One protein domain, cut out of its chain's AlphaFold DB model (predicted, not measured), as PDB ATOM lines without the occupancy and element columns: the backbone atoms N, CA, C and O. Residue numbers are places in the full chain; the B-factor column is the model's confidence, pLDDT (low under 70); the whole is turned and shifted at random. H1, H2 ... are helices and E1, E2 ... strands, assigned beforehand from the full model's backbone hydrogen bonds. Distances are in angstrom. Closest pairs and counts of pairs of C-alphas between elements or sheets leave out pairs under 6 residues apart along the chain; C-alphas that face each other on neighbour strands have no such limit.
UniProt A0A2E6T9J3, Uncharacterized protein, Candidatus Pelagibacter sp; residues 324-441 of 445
ATOM      1  N   PRO A 324     109.275 112.186  76.049       83.25
ATOM      2  CA  PRO A 324     108.433 111.084  76.477       83.25
ATOM      3  C   PRO A 324     107.525 110.637  75.322       83.25
ATOM      4  O   PRO A 324     107.011 111.457  74.558       83.25
ATOM      5  N   LYS A 325     107.270 109.334  75.227       86.06
ATOM      6  CA  LYS A 325     106.304 108.743  74.297       86.06
ATOM      7  C   LYS A 325     105.452 107.725  75.038       86.06
ATOM      8  O   LYS A 325     105.966 106.731  75.536       86.06
ATOM      9  N   TYR A 326     104.148 107.954  75.095       86.81
ATOM     10  CA  TYR A 326     103.224 106.999  75.702       86.81
ATOM     11  C   TYR A 326     102.958 105.854  74.728       86.81
ATOM     12  O   TYR A 326     102.613 106.090  73.569       86.81
ATOM     13  N   VAL A 327     103.146 104.622  75.188       86.19
ATOM     14  CA  VAL A 327     102.993 103.410  74.377       86.19
ATOM     15  C   VAL A 327     102.097 102.408  75.086       86.19
ATOM     16  O   VAL A 327     102.015 102.394  76.309       86.19
ATOM     17  N   THR A 328     101.428 101.546  74.330       86.38
ATOM     18  CA  THR A 328     100.485 100.562  74.888       86.38
ATOM     19  C   THR A 328     101.005  99.132  74.837       86.38
ATOM     20  O   THR A 328     100.310  98.207  75.257       86.38
ATOM     21  N   HIS A 329     102.237  98.945  74.354       86.25
ATOM     22  CA  HIS A 329     102.911  97.657  74.362       86.25
ATOM     23  C   HIS A 329     103.596  97.397  75.709       86.25
ATOM     24  O   HIS A 329     103.944  98.315  76.459       86.25
ATOM     25  N   PHE A 330     103.775  96.117  76.015       83.81
ATOM     26  CA  PHE A 330     104.378  95.652  77.252       83.81
ATOM     27  C   PHE A 330     105.897  95.856  77.229       83.81
ATOM     28  O   PHE A 330     106.574  95.325  76.352       83.81
ATOM     29  N   LEU A 331     106.425  96.592  78.209       84.38
ATOM     30  CA  LEU A 331     107.870  96.798  78.386       84.38
ATOM     31  C   LEU A 331     108.494  95.833  79.405       84.38
ATOM     32  O   LEU A 331     109.709  95.765  79.524       84.38
ATOM     33  N   GLY A 332     107.671  95.095  80.154       81.44
ATOM     34  CA  GLY A 332     108.097  94.250  81.266       81.44
ATOM     35  C   GLY A 332     107.165  94.392  82.466       81.44
ATOM     36  O   GLY A 332     106.517  95.421  82.653       81.44
ATOM     37  N   LYS A 333     107.090  93.354  83.312       77.12
ATOM     38  CA  LYS A 333     106.057  93.245  84.363       77.12
ATOM     39  C   LYS A 333     106.086  94.404  85.366       77.12
ATOM     40  O   LYS A 333     105.035  94.818  85.836       77.12
ATOM     41  N   ASN A 334     107.279  94.926  85.648       81.00
ATOM     42  CA  ASN A 334     107.509  96.035  86.578       81.00
ATOM     43  C   ASN A 334     108.196  97.234  85.898       81.00
ATOM     44  O   ASN A 334     108.738  98.105  86.578       81.00
ATOM     45  N   ILE A 335     108.215  97.263  84.562       85.38
ATOM     46  CA  ILE A 335     108.894  98.305  83.790       85.38
ATOM     47  C   ILE A 335     107.846  99.333  83.377       85.38
ATOM     48  O   ILE A 335     106.945  99.056  82.587       85.38
ATOM     49  N   ARG A 336     107.940 100.519  83.981       90.75
ATOM     50  CA  ARG A 336     107.012 101.641  83.771       90.75
ATOM     51  C   ARG A 336     107.395 102.471  82.551       90.75
ATOM     52  O   ARG A 336     106.523 102.993  81.858       90.75
ATOM     53  N   ALA A 337     108.693 102.576  82.298       91.50
ATOM     54  CA  ALA A 337     109.248 103.237  81.137       91.50
ATOM     55  C   ALA A 337     110.590 102.606  80.761       91.50
ATOM     56  O   ALA A 337     111.258 102.043  81.626       91.50
ATOM     57  N   ALA A 338     110.967 102.712  79.493       88.12
ATOM     58  CA  ALA A 338     112.262 102.288  78.984       88.12
ATOM     59  C   ALA A 338     112.700 103.212  77.844       88.12
ATOM     60  O   ALA A 338     111.869 103.753  77.112       88.12
ATOM     61  N   TRP A 339     114.006 103.404  77.689       84.06
ATOM     62  CA  TRP A 339     114.540 104.112  76.530       84.06
ATOM     63  C   TRP A 339     114.309 103.286  75.264       84.06
ATOM     64  O   TRP A 339     114.529 102.074  75.261       84.06
ATOM     65  N   SER A 340     113.846 103.931  74.192       81.00
ATOM     66  CA  SER A 340     113.568 103.233  72.943       81.00
ATOM     67  C   SER A 340     114.879 102.696  72.359       81.00
ATOM     68  O   SER A 340     115.801 103.477  72.121       81.00
ATOM     69  N   PRO A 341     114.975 101.390  72.049       69.00
ATOM     70  CA  PRO A 341     116.187 100.812  71.466       69.00
ATOM     71  C   PRO A 341     116.433 101.288  70.026       69.00
ATOM     72  O   PRO A 341     117.509 101.073  69.481       69.00
ATOM     73  N   LYS A 342     115.425 101.898  69.387       68.88
ATOM     74  CA  LYS A 342     115.513 102.464  68.030       68.88
ATOM     75  C   LYS A 342     115.812 103.961  68.035       68.88
ATOM     76  O   LYS A 342     116.346 104.473  67.061       68.88
ATOM     77  N   GLU A 343     115.419 104.656  69.099       70.19
ATOM     78  CA  GLU A 343     115.558 106.101  69.248       70.19
ATOM     79  C   GLU A 343     116.011 106.390  70.683       70.19
ATOM     80  O   GLU A 343     115.186 106.591  71.571       70.19
ATOM     81  N   GLU A 344     117.325 106.430  70.923       67.50
ATOM     82  CA  GLU A 344     117.902 106.531  72.278       67.50
ATOM     83  C   GLU A 344     117.427 107.757  73.081       67.50
ATOM     84  O   GLU A 344     117.547 107.789  74.309       67.50
ATOM     85  N   ASN A 345     116.888 108.767  72.391       70.50
ATOM     86  CA  ASN A 345     116.366 109.998  72.975       70.50
ATOM     87  C   ASN A 345     114.853 109.952  73.263       70.50
ATOM     88  O   ASN A 345     114.286 110.919  73.767       70.50
ATOM     89  N   ILE A 346     114.179 108.835  72.989       81.06
ATOM     90  CA  ILE A 346     112.766 108.641  73.318       81.06
ATOM     91  C   ILE A 346     112.639 107.765  74.557       81.06
ATOM     92  O   ILE A 346     113.057 106.611  74.556       81.06
ATOM     93  N   LEU A 347     111.997 108.302  75.594       87.00
ATOM     94  CA  LEU A 347     111.569 107.532  76.755       87.00
ATOM     95  C   LEU A 347     110.158 107.001  76.505       87.00
ATOM     96  O   LEU A 347     109.186 107.757  76.538       87.00
ATOM     97  N   GLU A 348     110.034 105.704  76.259       90.12
ATOM     98  CA  GLU A 348     108.745 105.045  76.091       90.12
ATOM     99  C   GLU A 348     108.135 104.762  77.466       90.12
ATOM    100  O   GLU A 348     108.701 104.016  78.254       90.12
ATOM    101  N   ILE A 349     106.984 105.364  77.771       90.88
ATOM    102  CA  ILE A 349     106.237 105.177  79.021       90.88
ATOM    103  C   ILE A 349     105.027 104.300  78.714       90.88
ATOM    104  O   ILE A 349     104.140 104.704  77.959       90.88
ATOM    105  N   THR A 350     104.976 103.099  79.289       90.69
ATOM    106  CA  THR A 350     103.920 102.142  78.947       90.69
ATOM    107  C   THR A 350     102.653 102.361  79.769       90.69
ATOM    108  O   THR A 350     102.656 102.274  80.997       90.69
ATOM    109  N   THR A 351     101.528 102.595  79.095       89.19
ATOM    110  CA  THR A 351     100.195 102.648  79.716       89.19
ATOM    111  C   THR A 351      99.611 101.255  79.966       89.19
ATOM    112  O   THR A 351      98.544 101.110  80.581       89.19
ATOM    113  N   ASP A 352     100.312 100.205  79.525       87.75
ATOM    114  CA  ASP A 352      99.949  98.835  79.856       87.75
ATOM    115  C   ASP A 352     100.266  98.513  81.324       87.75
ATOM    116  O   ASP A 352      99.528  97.758  81.958       87.75
ATOM    117  N   HIS A 353     101.263  99.185  81.913       91.81
ATOM    118  CA  HIS A 353     101.585  99.065  83.333       91.81
ATOM    119  C   HIS A 353     100.460  99.624  84.222       91.81
ATOM    120  O   HIS A 353     100.014 100.764  84.066       91.81
ATOM    121  N   SER A 354     100.037  98.843  85.222       89.00
ATOM    122  CA  SER A 354      98.875  99.139  86.078       89.00
ATOM    123  C   SER A 354      98.970 100.488  86.799       89.00
ATOM    124  O   SER A 354      98.018 101.262  86.766       89.00
ATOM    125  N   LEU A 355     100.124 100.804  87.398       89.56
ATOM    126  CA  LEU A 355     100.350 102.096  88.065       89.56
ATOM    127  C   LEU A 355     100.314 103.285  87.097       89.56
ATOM    128  O   LEU A 355      99.675 104.288  87.396       89.56
ATOM    129  N   VAL A 356     100.946 103.171  85.924       88.31
ATOM    130  CA  VAL A 356     100.932 104.243  84.916       88.31
ATOM    131  C   VAL A 356      99.499 104.521  84.477       88.31
ATOM    132  O   VAL A 356      99.055 105.667  84.494       88.31
ATOM    133  N   ARG A 357      98.739 103.463  84.183       88.31
ATOM    134  CA  ARG A 357      97.319 103.557  83.839       88.31
ATOM    135  C   ARG A 357      96.483 104.177  84.954       88.31
ATOM    136  O   ARG A 357      95.615 104.997  84.674       88.31
ATOM    137  N   HIS A 358      96.744 103.793  86.203       87.94
ATOM    138  CA  HIS A 358      96.050 104.323  87.372       87.94
ATOM    139  C   HIS A 358      96.219 105.844  87.482       87.94
ATOM    140  O   HIS A 358      95.224 106.550  87.630       87.94
ATOM    141  N   TYR A 359      97.446 106.356  87.336       86.12
ATOM    142  CA  TYR A 359      97.713 107.793  87.435       86.12
ATOM    143  C   TYR A 359      97.364 108.589  86.170       86.12
ATOM    144  O   TYR A 359      97.058 109.771  86.284       86.12
ATOM    145  N   LEU A 360      97.372 107.977  84.979       82.81
ATOM    146  CA  LEU A 360      96.898 108.619  83.741       82.81
ATOM    147  C   LEU A 360      95.368 108.629  83.620       82.81
ATOM    148  O   LEU A 360      94.808 109.494  82.945       82.81
ATOM    149  N   GLY A 361      94.684 107.700  84.287       83.69
ATOM    150  CA  GLY A 361      93.229 107.551  84.274       83.69
ATOM    151  C   GLY A 361      92.679 106.744  83.094       83.69
ATOM    152  O   GLY A 361      91.487 106.447  83.072       83.69
ATOM    153  N   SER A 362      93.509 106.363  82.122       82.12
ATOM    154  CA  SER A 362      93.110 105.502  81.004       82.12
ATOM    155  C   SER A 362      94.315 104.798  80.372       82.12
ATOM    156  O   SER A 362      95.460 105.213  80.548       82.12
ATOM    157  N   LYS A 363      94.057 103.698  79.648       84.06
ATOM    158  CA  LYS A 363      95.084 102.995  78.854       84.06
ATOM    159  C   LYS A 363      95.409 103.758  77.565       84.06
ATOM    160  O   LYS A 363      96.570 103.873  77.197       84.06
ATOM    161  N   GLU A 364      94.386 104.296  76.918       83.06
ATOM    162  CA  GLU A 364      94.490 105.090  75.692       83.06
ATOM    163  C   GLU A 364      93.965 106.506  75.959       83.06
ATOM    164  O   GLU A 364      93.094 106.680  76.824       83.06
ATOM    165  N   PRO A 365      94.457 107.529  75.249       76.75
ATOM    166  CA  PRO A 365      93.925 108.878  75.366       76.75
ATOM    167  C   PRO A 365      92.465 108.942  74.885       76.75
ATOM    168  O   PRO A 365      92.124 108.455  73.809       76.75
ATOM    169  N   ILE A 366      91.603 109.600  75.657       74.25
ATOM    170  CA  ILE A 366      90.204 109.868  75.310       74.25
ATOM    171  C   ILE A 366      90.152 111.265  74.687       74.25
ATOM    172  O   ILE A 366      90.609 112.231  75.296       74.25
ATOM    173  N   ASN A 367      89.649 111.384  73.454       72.50
ATOM    174  CA  ASN A 367      89.685 112.635  72.678       72.50
ATOM    175  C   ASN A 367      91.104 113.229  72.563       72.50
ATOM    176  O   ASN A 367      91.303 114.439  72.657       72.50
ATOM    177  N   GLY A 368      92.107 112.358  72.410       69.12
ATOM    178  CA  GLY A 368      93.513 112.756  72.313       69.12
ATOM    179  C   GLY A 368      94.160 113.167  73.640       69.12
ATOM    180  O   GLY A 368      95.291 113.647  73.618       69.12
ATOM    181  N   LYS A 369      93.492 112.974  74.791       72.88
ATOM    182  CA  LYS A 369      94.010 113.364  76.112       72.88
ATOM    183  C   LYS A 369      93.898 112.249  77.151       72.88
ATOM    184  O   LYS A 369      92.915 111.515  77.193       72.88
ATOM    185  N   PHE A 370      94.888 112.149  78.035       81.38
ATOM    186  CA  PHE A 370      94.780 111.298  79.222       81.38
ATOM    187  C   PHE A 370      93.984 112.029  80.318       81.38
ATOM    188  O   PHE A 370      94.341 113.162  80.654       81.38
ATOM    189  N   PRO A 371      92.933 111.417  80.897       79.69
ATOM    190  CA  PRO A 371      92.019 112.088  81.826       79.69
ATOM    191  C   PRO A 371      92.696 112.750  83.029       79.69
ATOM    192  O   PRO A 371      92.273 113.814  83.471       79.69
ATOM    193  N   SER A 372      93.757 112.134  83.557       83.25
ATOM    194  CA  SER A 372      94.436 112.595  84.773       83.25
ATOM    195  C   SER A 372      95.787 113.265  84.511       83.25
ATOM    196  O   SER A 372      96.534 113.532  85.450       83.25
ATOM    197  N   PHE A 373      96.094 113.610  83.257       80.50
ATOM    198  CA  PHE A 373      97.387 114.185  82.862       80.50
ATOM    199  C   PHE A 373      97.741 115.495  83.582       80.50
ATOM    200  O   PHE A 373      98.907 115.782  83.822       80.50
ATOM    201  N   LYS A 374      96.739 116.299  83.956       76.50
ATOM    202  CA  LYS A 374      96.954 117.583  84.648       76.50
ATOM    203  C   LYS A 374      97.013 117.452  86.170       76.50
ATOM    204  O   LYS A 374      97.220 118.436  86.874       76.50
ATOM    205  N   THR A 375      96.805 116.251  86.702       79.44
ATOM    206  CA  THR A 375      96.689 116.057  88.147       79.44
ATOM    207  C   THR A 375      98.057 116.166  88.834       79.44
ATOM    208  O   THR A 375      99.049 115.669  88.293       79.44
ATOM    209  N   PRO A 376      98.144 116.763  90.040       77.69
ATOM    210  CA  PRO A 376      99.385 116.778  90.819       77.69
ATOM    211  C   PRO A 376      99.957 115.375  91.049       77.69
ATOM    212  O   PRO A 376     101.169 115.182  91.023       77.69
ATOM    213  N   GLN A 377      99.075 114.384  91.208       81.44
ATOM    214  CA  GLN A 377      99.439 112.981  91.363       81.44
ATOM    215  C   GLN A 377     100.197 112.462  90.135       81.44
ATOM    216  O   GLN A 377     101.260 111.864  90.292       81.44
ATOM    217  N   TRP A 378      99.701 112.736  88.921       86.75
ATOM    218  CA  TRP A 378     100.422 112.399  87.694       86.75
ATOM    219  C   TRP A 378     101.733 113.173  87.576       86.75
ATOM    220  O   TRP A 378     102.752 112.566  87.278       86.75
ATOM    221  N   LYS A 379     101.747 114.485  87.849       82.62
ATOM    222  CA  LYS A 379     102.976 115.297  87.758       82.62
ATOM    223  C   LYS A 379     104.084 114.762  88.677       82.62
ATOM    224  O   LYS A 379     105.233 114.667  88.252       82.62
ATOM    225  N   MET A 380     103.733 114.367  89.901       83.25
ATOM    226  CA  MET A 380     104.658 113.757  90.858       83.25
ATOM    227  C   MET A 380     105.112 112.364  90.405       83.25
ATOM    228  O   MET A 380     106.302 112.069  90.414       83.25
ATOM    229  N   PHE A 381     104.182 111.525  89.951       87.56
ATOM    230  CA  PHE A 381     104.504 110.186  89.458       87.56
ATOM    231  C   PHE A 381     105.349 110.213  88.173       87.56
ATOM    232  O   PHE A 381     106.225 109.378  87.971       87.56
ATOM    233  N   PHE A 382     105.131 111.201  87.313       88.69
ATOM    234  CA  PHE A 382     105.925 111.420  86.114       88.69
ATOM    235  C   PHE A 382     107.362 111.818  86.456       88.69
ATOM    236  O   PHE A 382     108.289 111.296  85.846       88.69
ATOM    237  N   ASN A 383     107.563 112.678  87.460       88.31
ATOM    238  CA  ASN A 383     108.904 112.998  87.952       88.31
ATOM    239  C   ASN A 383     109.649 111.749  88.453       88.31
ATOM    240  O   ASN A 383     110.820 111.586  88.129       88.31
ATOM    241  N   ASP A 384     108.966 110.850  89.168       89.00
ATOM    242  CA  ASP A 384     109.530 109.563  89.612       89.00
ATOM    243  C   ASP A 384     109.977 108.691  88.424       89.00
ATOM    244  O   ASP A 384     111.097 108.179  88.406       89.00
ATOM    245  N   ILE A 385     109.143 108.593  87.378       90.62
ATOM    246  CA  ILE A 385     109.498 107.893  86.132       90.62
ATOM    247  C   ILE A 385     110.745 108.511  85.487       90.62
ATOM    248  O   ILE A 385     111.655 107.780  85.090       90.62
ATOM    249  N   LEU A 386     110.797 109.842  85.377       89.56
ATOM    250  CA  LEU A 386     111.939 110.536  84.779       89.56
ATOM    251  C   LEU A 386     113.215 110.326  85.594       89.56
ATOM    252  O   LEU A 386     114.249 109.999  85.016       89.56
ATOM    253  N   ALA A 387     113.157 110.467  86.918       87.88
ATOM    254  CA  ALA A 387     114.319 110.267  87.773       87.88
ATOM    255  C   ALA A 387     114.877 108.846  87.643       87.88
ATOM    256  O   ALA A 387     116.087 108.681  87.493       87.88
ATOM    257  N   HIS A 388     114.009 107.831  87.619       88.69
ATOM    258  CA  HIS A 388     114.417 106.445  87.387       88.69
ATOM    259  C   HIS A 388     115.111 106.262  86.030       88.69
ATOM    260  O   HIS A 388     116.210 105.705  85.975       88.69
ATOM    261  N   ALA A 389     114.499 106.756  84.950       88.19
ATOM    262  CA  ALA A 389     115.004 106.578  83.590       88.19
ATOM    263  C   ALA A 389     116.339 107.300  83.348       88.19
ATOM    264  O   ALA A 389     117.234 106.766  82.689       88.19
ATOM    265  N   PHE A 390     116.492 108.514  83.880       85.06
ATOM    266  CA  PHE A 390     117.727 109.287  83.740       85.06
ATOM    267  C   PHE A 390     118.835 108.788  84.670       85.06
ATOM    268  O   PHE A 390     119.996 108.800  84.264       85.06
ATOM    269  N   ALA A 391     118.506 108.278  85.862       85.00
ATOM    270  CA  ALA A 391     119.481 107.615  86.728       85.00
ATOM    271  C   ALA A 391     120.057 106.358  86.070       85.00
ATOM    272  O   ALA A 391     121.272 106.178  86.053       85.00
ATOM    273  N   GLU A 392     119.207 105.519  85.468       82.06
ATOM    274  CA  GLU A 392     119.649 104.334  84.723       82.06
ATOM    275  C   GLU A 392     120.569 104.715  83.557       82.06
ATOM    276  O   GLU A 392     121.642 104.129  83.381       82.06
ATOM    277  N   LYS A 393     120.192 105.753  82.801       80.38
ATOM    278  CA  LYS A 393     120.994 106.250  81.681       80.38
ATOM    279  C   LYS A 393     122.348 106.795  82.141       80.38
ATOM    280  O   LYS A 393     123.370 106.446  81.559       80.38
ATOM    281  N   MET A 394     122.373 107.563  83.231       76.50
ATOM    282  CA  MET A 394     123.605 108.080  83.828       76.50
ATOM    283  C   MET A 394     124.518 106.950  84.313       76.50
ATOM    284  O   MET A 394     125.698 106.932  83.983       76.50
ATOM    285  N   VAL A 395     123.984 105.965  85.042       76.25
ATOM    286  CA  VAL A 395     124.764 104.800  85.491       76.25
ATOM    287  C   VAL A 395     125.334 104.032  84.298       76.25
ATOM    288  O   VAL A 395     126.513 103.690  84.307       76.25
ATOM    289  N   THR A 396     124.547 103.830  83.240       72.50
ATOM    290  CA  THR A 396     125.012 103.168  82.009       72.50
ATOM    291  C   THR A 396     126.174 103.929  81.364       72.50
ATOM    292  O   THR A 396     127.183 103.332  80.990       72.50
ATOM    293  N   MET A 397     126.080 105.259  81.294       67.94
ATOM    294  CA  MET A 397     127.150 106.113  80.775       67.94
ATOM    295  C   MET A 397     128.391 106.109  81.674       67.94
ATOM    296  O   MET A 397     129.511 106.077  81.166       67.94
ATOM    297  N   ASN A 398     128.215 106.096  82.999       68.50
ATOM    298  CA  ASN A 398     129.311 105.954  83.955       68.50
ATOM    299  C   ASN A 398     130.067 104.642  83.727       68.50
ATOM    300  O   ASN A 398     131.296 104.662  83.663       68.50
ATOM    301  N   CYS A 399     129.346 103.527  83.568       67.25
ATOM    302  CA  CYS A 399     129.932 102.214  83.299       67.25
ATOM    303  C   CYS A 399     130.726 102.199  81.987       67.25
ATOM    304  O   CYS A 399     131.837 101.681  81.954       67.25
ATOM    305  N   ALA A 400     130.183 102.797  80.923       63.41
ATOM    306  CA  ALA A 400     130.850 102.844  79.623       63.41
ATOM    307  C   ALA A 400     132.112 103.727  79.622       63.41
ATOM    308  O   ALA A 400     133.075 103.426  78.923       63.41
ATOM    309  N   GLN A 401     132.113 104.826  80.385       59.59
ATOM    310  CA  GLN A 401     133.200 105.815  80.372       59.59
ATOM    311  C   GLN A 401     134.277 105.587  81.439       59.59
ATOM    312  O   GLN A 401     135.380 106.115  81.294       59.59
ATOM    313  N   LYS A 402     133.963 104.854  82.511       64.81
ATOM    314  CA  LYS A 402     134.896 104.491  83.589       64.81
ATOM    315  C   LYS A 402     134.762 103.011  83.952       64.81
ATOM    316  O   LYS A 402     134.414 102.704  85.102       64.81
ATOM    317  N   PRO A 403     134.995 102.090  83.002       61.41
ATOM    318  CA  PRO A 403     134.884 100.661  83.260       61.41
ATOM    319  C   PRO A 403     135.718 100.248  84.476       61.41
ATOM    320  O   PRO A 403     135.221  99.503  85.310       61.41
ATOM    321  N   GLU A 404     136.886 100.857  84.699       60.28
ATOM    322  CA  GLU A 404     137.771 100.589  85.835       60.28
ATOM    323  C   GLU A 404     137.105 100.807  87.209       60.28
ATOM    324  O   GLU A 404     137.349 100.055  88.152       60.28
ATOM    325  N   THR A 405     136.203 101.790  87.337       61.44
ATOM    326  CA  THR A 405     135.486 102.066  88.602       61.44
ATOM    327  C   THR A 405     134.541 100.917  88.961       61.44
ATOM    328  O   THR A 405     134.315 100.633  90.136       61.44
ATOM    329  N   TYR A 406     134.026 100.228  87.943       61.56
ATOM    330  CA  TYR A 406     133.103  99.107  88.078       61.56
ATOM    331  C   TYR A 406     133.813  97.746  87.998       61.56
ATOM    332  O   TYR A 406     133.387  96.795  88.649       61.56
ATOM    333  N   GLU A 407     134.947  97.653  87.307       58.78
ATOM    334  CA  GLU A 407     135.846  96.496  87.333       58.78
ATOM    335  C   GLU A 407     136.456  96.311  88.716       58.78
ATOM    336  O   GLU A 407     136.548  95.186  89.191       58.78
ATOM    337  N   THR A 408     136.798  97.401  89.410       55.69
ATOM    338  CA  THR A 408     137.279  97.329  90.797       55.69
ATOM    339  C   THR A 408     136.187  96.774  91.728       55.69
ATOM    340  O   THR A 408     136.493  95.999  92.629       55.69
ATOM    341  N   LEU A 409     134.902  97.065  91.472       57.97
ATOM    342  CA  LEU A 409     133.773  96.456  92.200       57.97
ATOM    343  C   LEU A 409     133.638  94.962  91.897       57.97
ATOM    344  O   LEU A 409     133.463  94.165  92.814       57.97
ATOM    345  N   ALA A 410     133.763  94.578  90.626       55.31
ATOM    346  CA  ALA A 410     133.733  93.181  90.207       55.31
ATOM    347  C   ALA A 410     134.974  92.390  90.671       55.31
ATOM    348  O   ALA A 410     134.901  91.173  90.829       55.31
ATOM    349  N   ALA A 411     136.110  93.062  90.888       56.06
ATOM    350  CA  ALA A 411     137.382  92.463  91.281       56.06
ATOM    351  C   ALA A 411     137.561  92.348  92.804       56.06
ATOM    352  O   ALA A 411     138.057  91.316  93.255       56.06
ATOM    353  N   ILE A 412     137.148  93.356  93.586       55.06
ATOM    354  CA  ILE A 412     137.228  93.340  95.061       55.06
ATOM    355  C   ILE A 412     136.181  92.384  95.655       55.06
ATOM    356  O   ILE A 412     136.472  91.699  96.630       55.06
ATOM    357  N   ASN A 413     135.012  92.243  95.018       55.22
ATOM    358  CA  ASN A 413     133.887  91.472  95.561       55.22
ATOM    359  C   ASN A 413     133.610  90.157  94.816       55.22
ATOM    360  O   ASN A 413     132.475  89.674  94.824       55.22
ATOM    361  N   LYS A 414     134.627  89.539  94.192       54.72
ATOM    362  CA  LYS A 414     134.473  88.283  93.420       54.72
ATOM    363  C   LYS A 414     133.754  87.156  94.178       54.72
ATOM    364  O   LYS A 414     133.210  86.262  93.535       54.72
ATOM    365  N   SER A 415     133.749  87.183  95.510       55.59
ATOM    366  CA  SER A 415     133.114  86.178  96.369       55.59
ATOM    367  C   SER A 415     131.787  86.601  97.014       55.59
ATOM    368  O   SER A 415     131.118  85.732  97.565       55.59
ATOM    369  N   ASP A 416     131.372  87.876  96.947       68.06
ATOM    370  CA  ASP A 416     130.109  88.335  97.549       68.06
ATOM    371  C   ASP A 416     129.253  89.166  96.575       68.06
ATOM    372  O   ASP A 416     129.364  90.389  96.410       68.06
ATOM    373  N   ILE A 417     128.327  88.455  95.929       66.75
ATOM    374  CA  ILE A 417     127.321  89.016  95.023       66.75
ATOM    375  C   ILE A 417     126.437  90.042  95.750       66.75
ATOM    376  O   ILE A 417     126.012  91.021  95.135       66.75
ATOM    377  N   LYS A 418     126.162  89.866  97.053       70.06
ATOM    378  CA  LYS A 418     125.306  90.795  97.809       70.06
ATOM    379  C   LYS A 418     125.988  92.141  97.992       70.06
ATOM    380  O   LYS A 418     125.334  93.166  97.819       70.06
ATOM    381  N   GLU A 419     127.280  92.144  98.294       66.19
ATOM    382  CA  GLU A 419     128.052  93.376  98.466       66.19
ATOM    383  C   GLU A 419     128.199  94.132  97.139       66.19
ATOM    384  O   GLU A 419     127.957  95.338  97.072       66.19
ATOM    385  N   THR A 420     128.457  93.411  96.045       65.56
ATOM    386  CA  THR A 420     128.472  93.981  94.686       65.56
ATOM    387  C   THR A 420     127.136  94.642  94.331       65.56
ATOM    388  O   THR A 420     127.102  95.794  93.890       65.56
ATOM    389  N   MET A 421     126.018  93.952  94.582       68.25
ATOM    390  CA  MET A 421     124.675  94.490  94.342       68.25
ATOM    391  C   MET A 421     124.350  95.677  95.256       68.25
ATOM    392  O   MET A 421     123.719  96.634  94.811       68.25
ATOM    393  N   ALA A 422     124.787  95.658  96.518       70.62
ATOM    394  CA  ALA A 422     124.583  96.763  97.452       70.62
ATOM    395  C   ALA A 422     125.300  98.038  96.987       70.62
ATOM    396  O   ALA A 422     124.722  99.127  97.030       70.62
ATOM    397  N   VAL A 423     126.529  97.912  96.484       67.94
ATOM    398  CA  VAL A 423     127.279  99.058  95.963       67.94
ATOM    399  C   VAL A 423     126.688  99.564  94.644       67.94
ATOM    400  O   VAL A 423     126.505 100.773  94.493       67.94
ATOM    401  N   ALA A 424     126.304  98.676  93.720       71.31
ATOM    402  CA  ALA A 424     125.618  99.063  92.484       71.31
ATOM    403  C   ALA A 424     124.297  99.803  92.768       71.31
ATOM    404  O   ALA A 424     124.043 100.874  92.207       71.31
ATOM    405  N   ASN A 425     123.501  99.293  93.713       75.38
ATOM    406  CA  ASN A 425     122.282  99.951  94.174       75.38
ATOM    407  C   ASN A 425     122.575 101.319  94.790       75.38
ATOM    408  O   ASN A 425     121.843 102.262  94.522       75.38
ATOM    409  N   LYS A 426     123.662 101.472  95.556       76.88
ATOM    410  CA  LYS A 426     124.064 102.770  96.116       76.88
ATOM    411  C   LYS A 426     124.376 103.796  95.022       76.88
ATOM    412  O   LYS A 426     123.940 104.939  95.133       76.88
ATOM    413  N   PHE A 427     125.085 103.406  93.959       74.25
ATOM    414  CA  PHE A 427     125.329 104.294  92.814       74.25
ATOM    415  C   PHE A 427     124.028 104.710  92.133       74.25
ATOM    416  O   PHE A 427     123.801 105.901  91.926       74.25
ATOM    417  N   TYR A 428     123.152 103.746  91.853       82.00
ATOM    418  CA  TYR A 428     121.845 104.023  91.272       82.00
ATOM    419  C   TYR A 428     120.999 104.946  92.156       82.00
ATOM    420  O   TYR A 428     120.484 105.952  91.679       82.00
ATOM    421  N   SER A 429     120.889 104.646  93.453       79.31
ATOM    422  CA  SER A 429     120.130 105.445  94.417       79.31
ATOM    423  C   SER A 429     120.667 106.868  94.537       79.31
ATOM    424  O   SER A 429     119.876 107.799  94.655       79.31
ATOM    425  N   ASN A 430     121.987 107.059  94.469       79.56
ATOM    426  CA  ASN A 430     122.583 108.393  94.463       79.56
ATOM    427  C   ASN A 430     122.159 109.190  93.221       79.56
ATOM    428  O   ASN A 430     121.712 110.326  93.362       79.56
ATOM    429  N   GLU A 431     122.250 108.603  92.024       80.69
ATOM    430  CA  GLU A 431     121.814 109.273  90.789       80.69
ATOM    431  C   GLU A 431     120.301 109.522  90.770       80.69
ATOM    432  O   GLU A 431     119.850 110.615  90.430       80.69
ATOM    433  N   PHE A 432     119.507 108.555  91.230       85.00
ATOM    434  CA  PHE A 432     118.061 108.695  91.366       85.00
ATOM    435  C   PHE A 432     117.680 109.858  92.288       85.00
ATOM    436  O   PHE A 432     116.897 110.724  91.897       85.00
ATOM    437  N   ASN A 433     118.271 109.929  93.485       81.38
ATOM    438  CA  ASN A 433     117.983 110.992  94.448       81.38
ATOM    439  C   ASN A 433     118.375 112.374  93.914       81.38
ATOM    440  O   ASN A 433     117.634 113.336  94.113       81.38
ATOM    441  N   LYS A 434     119.494 112.479  93.186       80.56
ATOM    442  CA  LYS A 434     119.902 113.724  92.519       80.56
ATOM    443  C   LYS A 434     118.838 114.203  91.529       80.56
ATOM    444  O   LYS A 434     118.408 115.357  91.594       80.56
ATOM    445  N   PHE A 435     118.376 113.321  90.641       82.69
ATOM    446  CA  PHE A 435     117.343 113.675  89.667       82.69
ATOM    447  C   PHE A 435     115.989 113.965  90.317       82.69
ATOM    448  O   PHE A 435     115.309 114.898  89.891       82.69
ATOM    449  N   MET A 436     115.622 113.244  91.380       82.50
ATOM    450  CA  MET A 436     114.424 113.542  92.168       82.50
ATOM    451  C   MET A 436     114.485 114.943  92.785       82.50
ATOM    452  O   MET A 436     113.561 115.733  92.588       82.50
ATOM    453  N   THR A 437     115.579 115.300  93.464       80.81
ATOM    454  CA  THR A 437     115.750 116.642  94.045       80.81
ATOM    455  C   THR A 437     115.684 117.727  92.970       80.81
ATOM    456  O   THR A 437     115.030 118.754  93.165       80.81
ATOM    457  N   LEU A 438     116.295 117.498  91.803       76.94
ATOM    458  CA  LEU A 438     116.231 118.435  90.681       76.94
ATOM    459  C   LEU A 438     114.791 118.639  90.191       76.94
ATOM    460  O   LEU A 438     114.329 119.778  90.108       76.94
ATOM    461  N   LEU A 439     114.083 117.546  89.899       79.75
ATOM    462  CA  LEU A 439     112.736 117.555  89.324       79.75
ATOM    463  C   LEU A 439     111.661 118.106  90.266       79.75
ATOM    464  O   LEU A 439     110.604 118.535  89.797       79.75
ATOM    465  N   HIS A 440     111.925 118.096  91.574       75.62
ATOM    466  CA  HIS A 440     111.040 118.637  92.605       75.62
ATOM    467  C   HIS A 440     111.434 120.032  93.105       75.62
ATOM    468  O   HIS A 440     110.693 120.618  93.892       75.62
ATOM    469  N   SER A 441     112.555 120.590  92.643       72.38
ATOM    470  CA  SER A 441     112.958 121.948  93.013       72.38
ATOM    471  C   SER A 441     111.995 123.009  92.456       72.38
ATOM    472  O   SER A 441     111.460 122.860  91.355       72.38
TER     473      SER A 441
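This is residues 324 to 441 of the 445 residues of an uncharacterized protein of Candidatus Pelagibacter sp (UniProt A0A2E6T9J3). The long helix H2 runs through the middle, with a small three-stranded sheet packed on one side and the long helix H4 crossing it steeply on another. H3 joins the far ends of H2 and H4, which spread apart there like a V, and short H1 packs on the other end of H2. The 118 printed residues run E1 E2 E3 H1 H2 H3 H4, mostly helix, with a mixed sheet in the order E1 E3 E2. The whole is loose, with a radius of gyration of the C-alphas of 16.9 A, and elongated, spanning 55 by 32 by 25 A.

E1, residues 324 to 327, is parallel to E3, residues 346 to 350, with N 325 and O 347 2.8 A apart. E2, residues 337 to 339, forms an antiparallel hairpin with E3, N 338 to O 348 being 2.9 A. H1, residues 354 to 360, only grazes the sheet. H2, residues 376 to 401, is on one face at a height of 9.7 A, giving two layers, helix and sheet. With residues 377 to 381 H2 touches H1, Tyr 359 and Trp 378 having the closest C-alphas, 5.3 A. H3, residues 403 to 412, only just touches H4, residues 417 to 440, with 3 pairs of C-alphas within 8 A, the closest Leu 409 and Thr 420 at 6.4 A; they form a helical hairpin. With residues 383 to 395 H2 touches H4 at a steep tilt of 50 degrees, opposite ways, the closest C-alphas being Ala 387 and Phe 435, 4.9 A. Every O i to N i+4 pair is within hydrogen-bond range in H1, H2 and H4, and 5 of 6 in H3.

E1 begins at C-alpha 324 (108.433, 111.084, 76.477). E3 measures 12.3 A, H2 37.1 A, H3 14.1 A and H4 33.9 A, which ends at C-alpha 440 (111.040, 118.637, 92.605).

The printed part has no cut. The link from H1 to H2 is long, 15 residues. Confidence is low chiefly at residues 397 to 417.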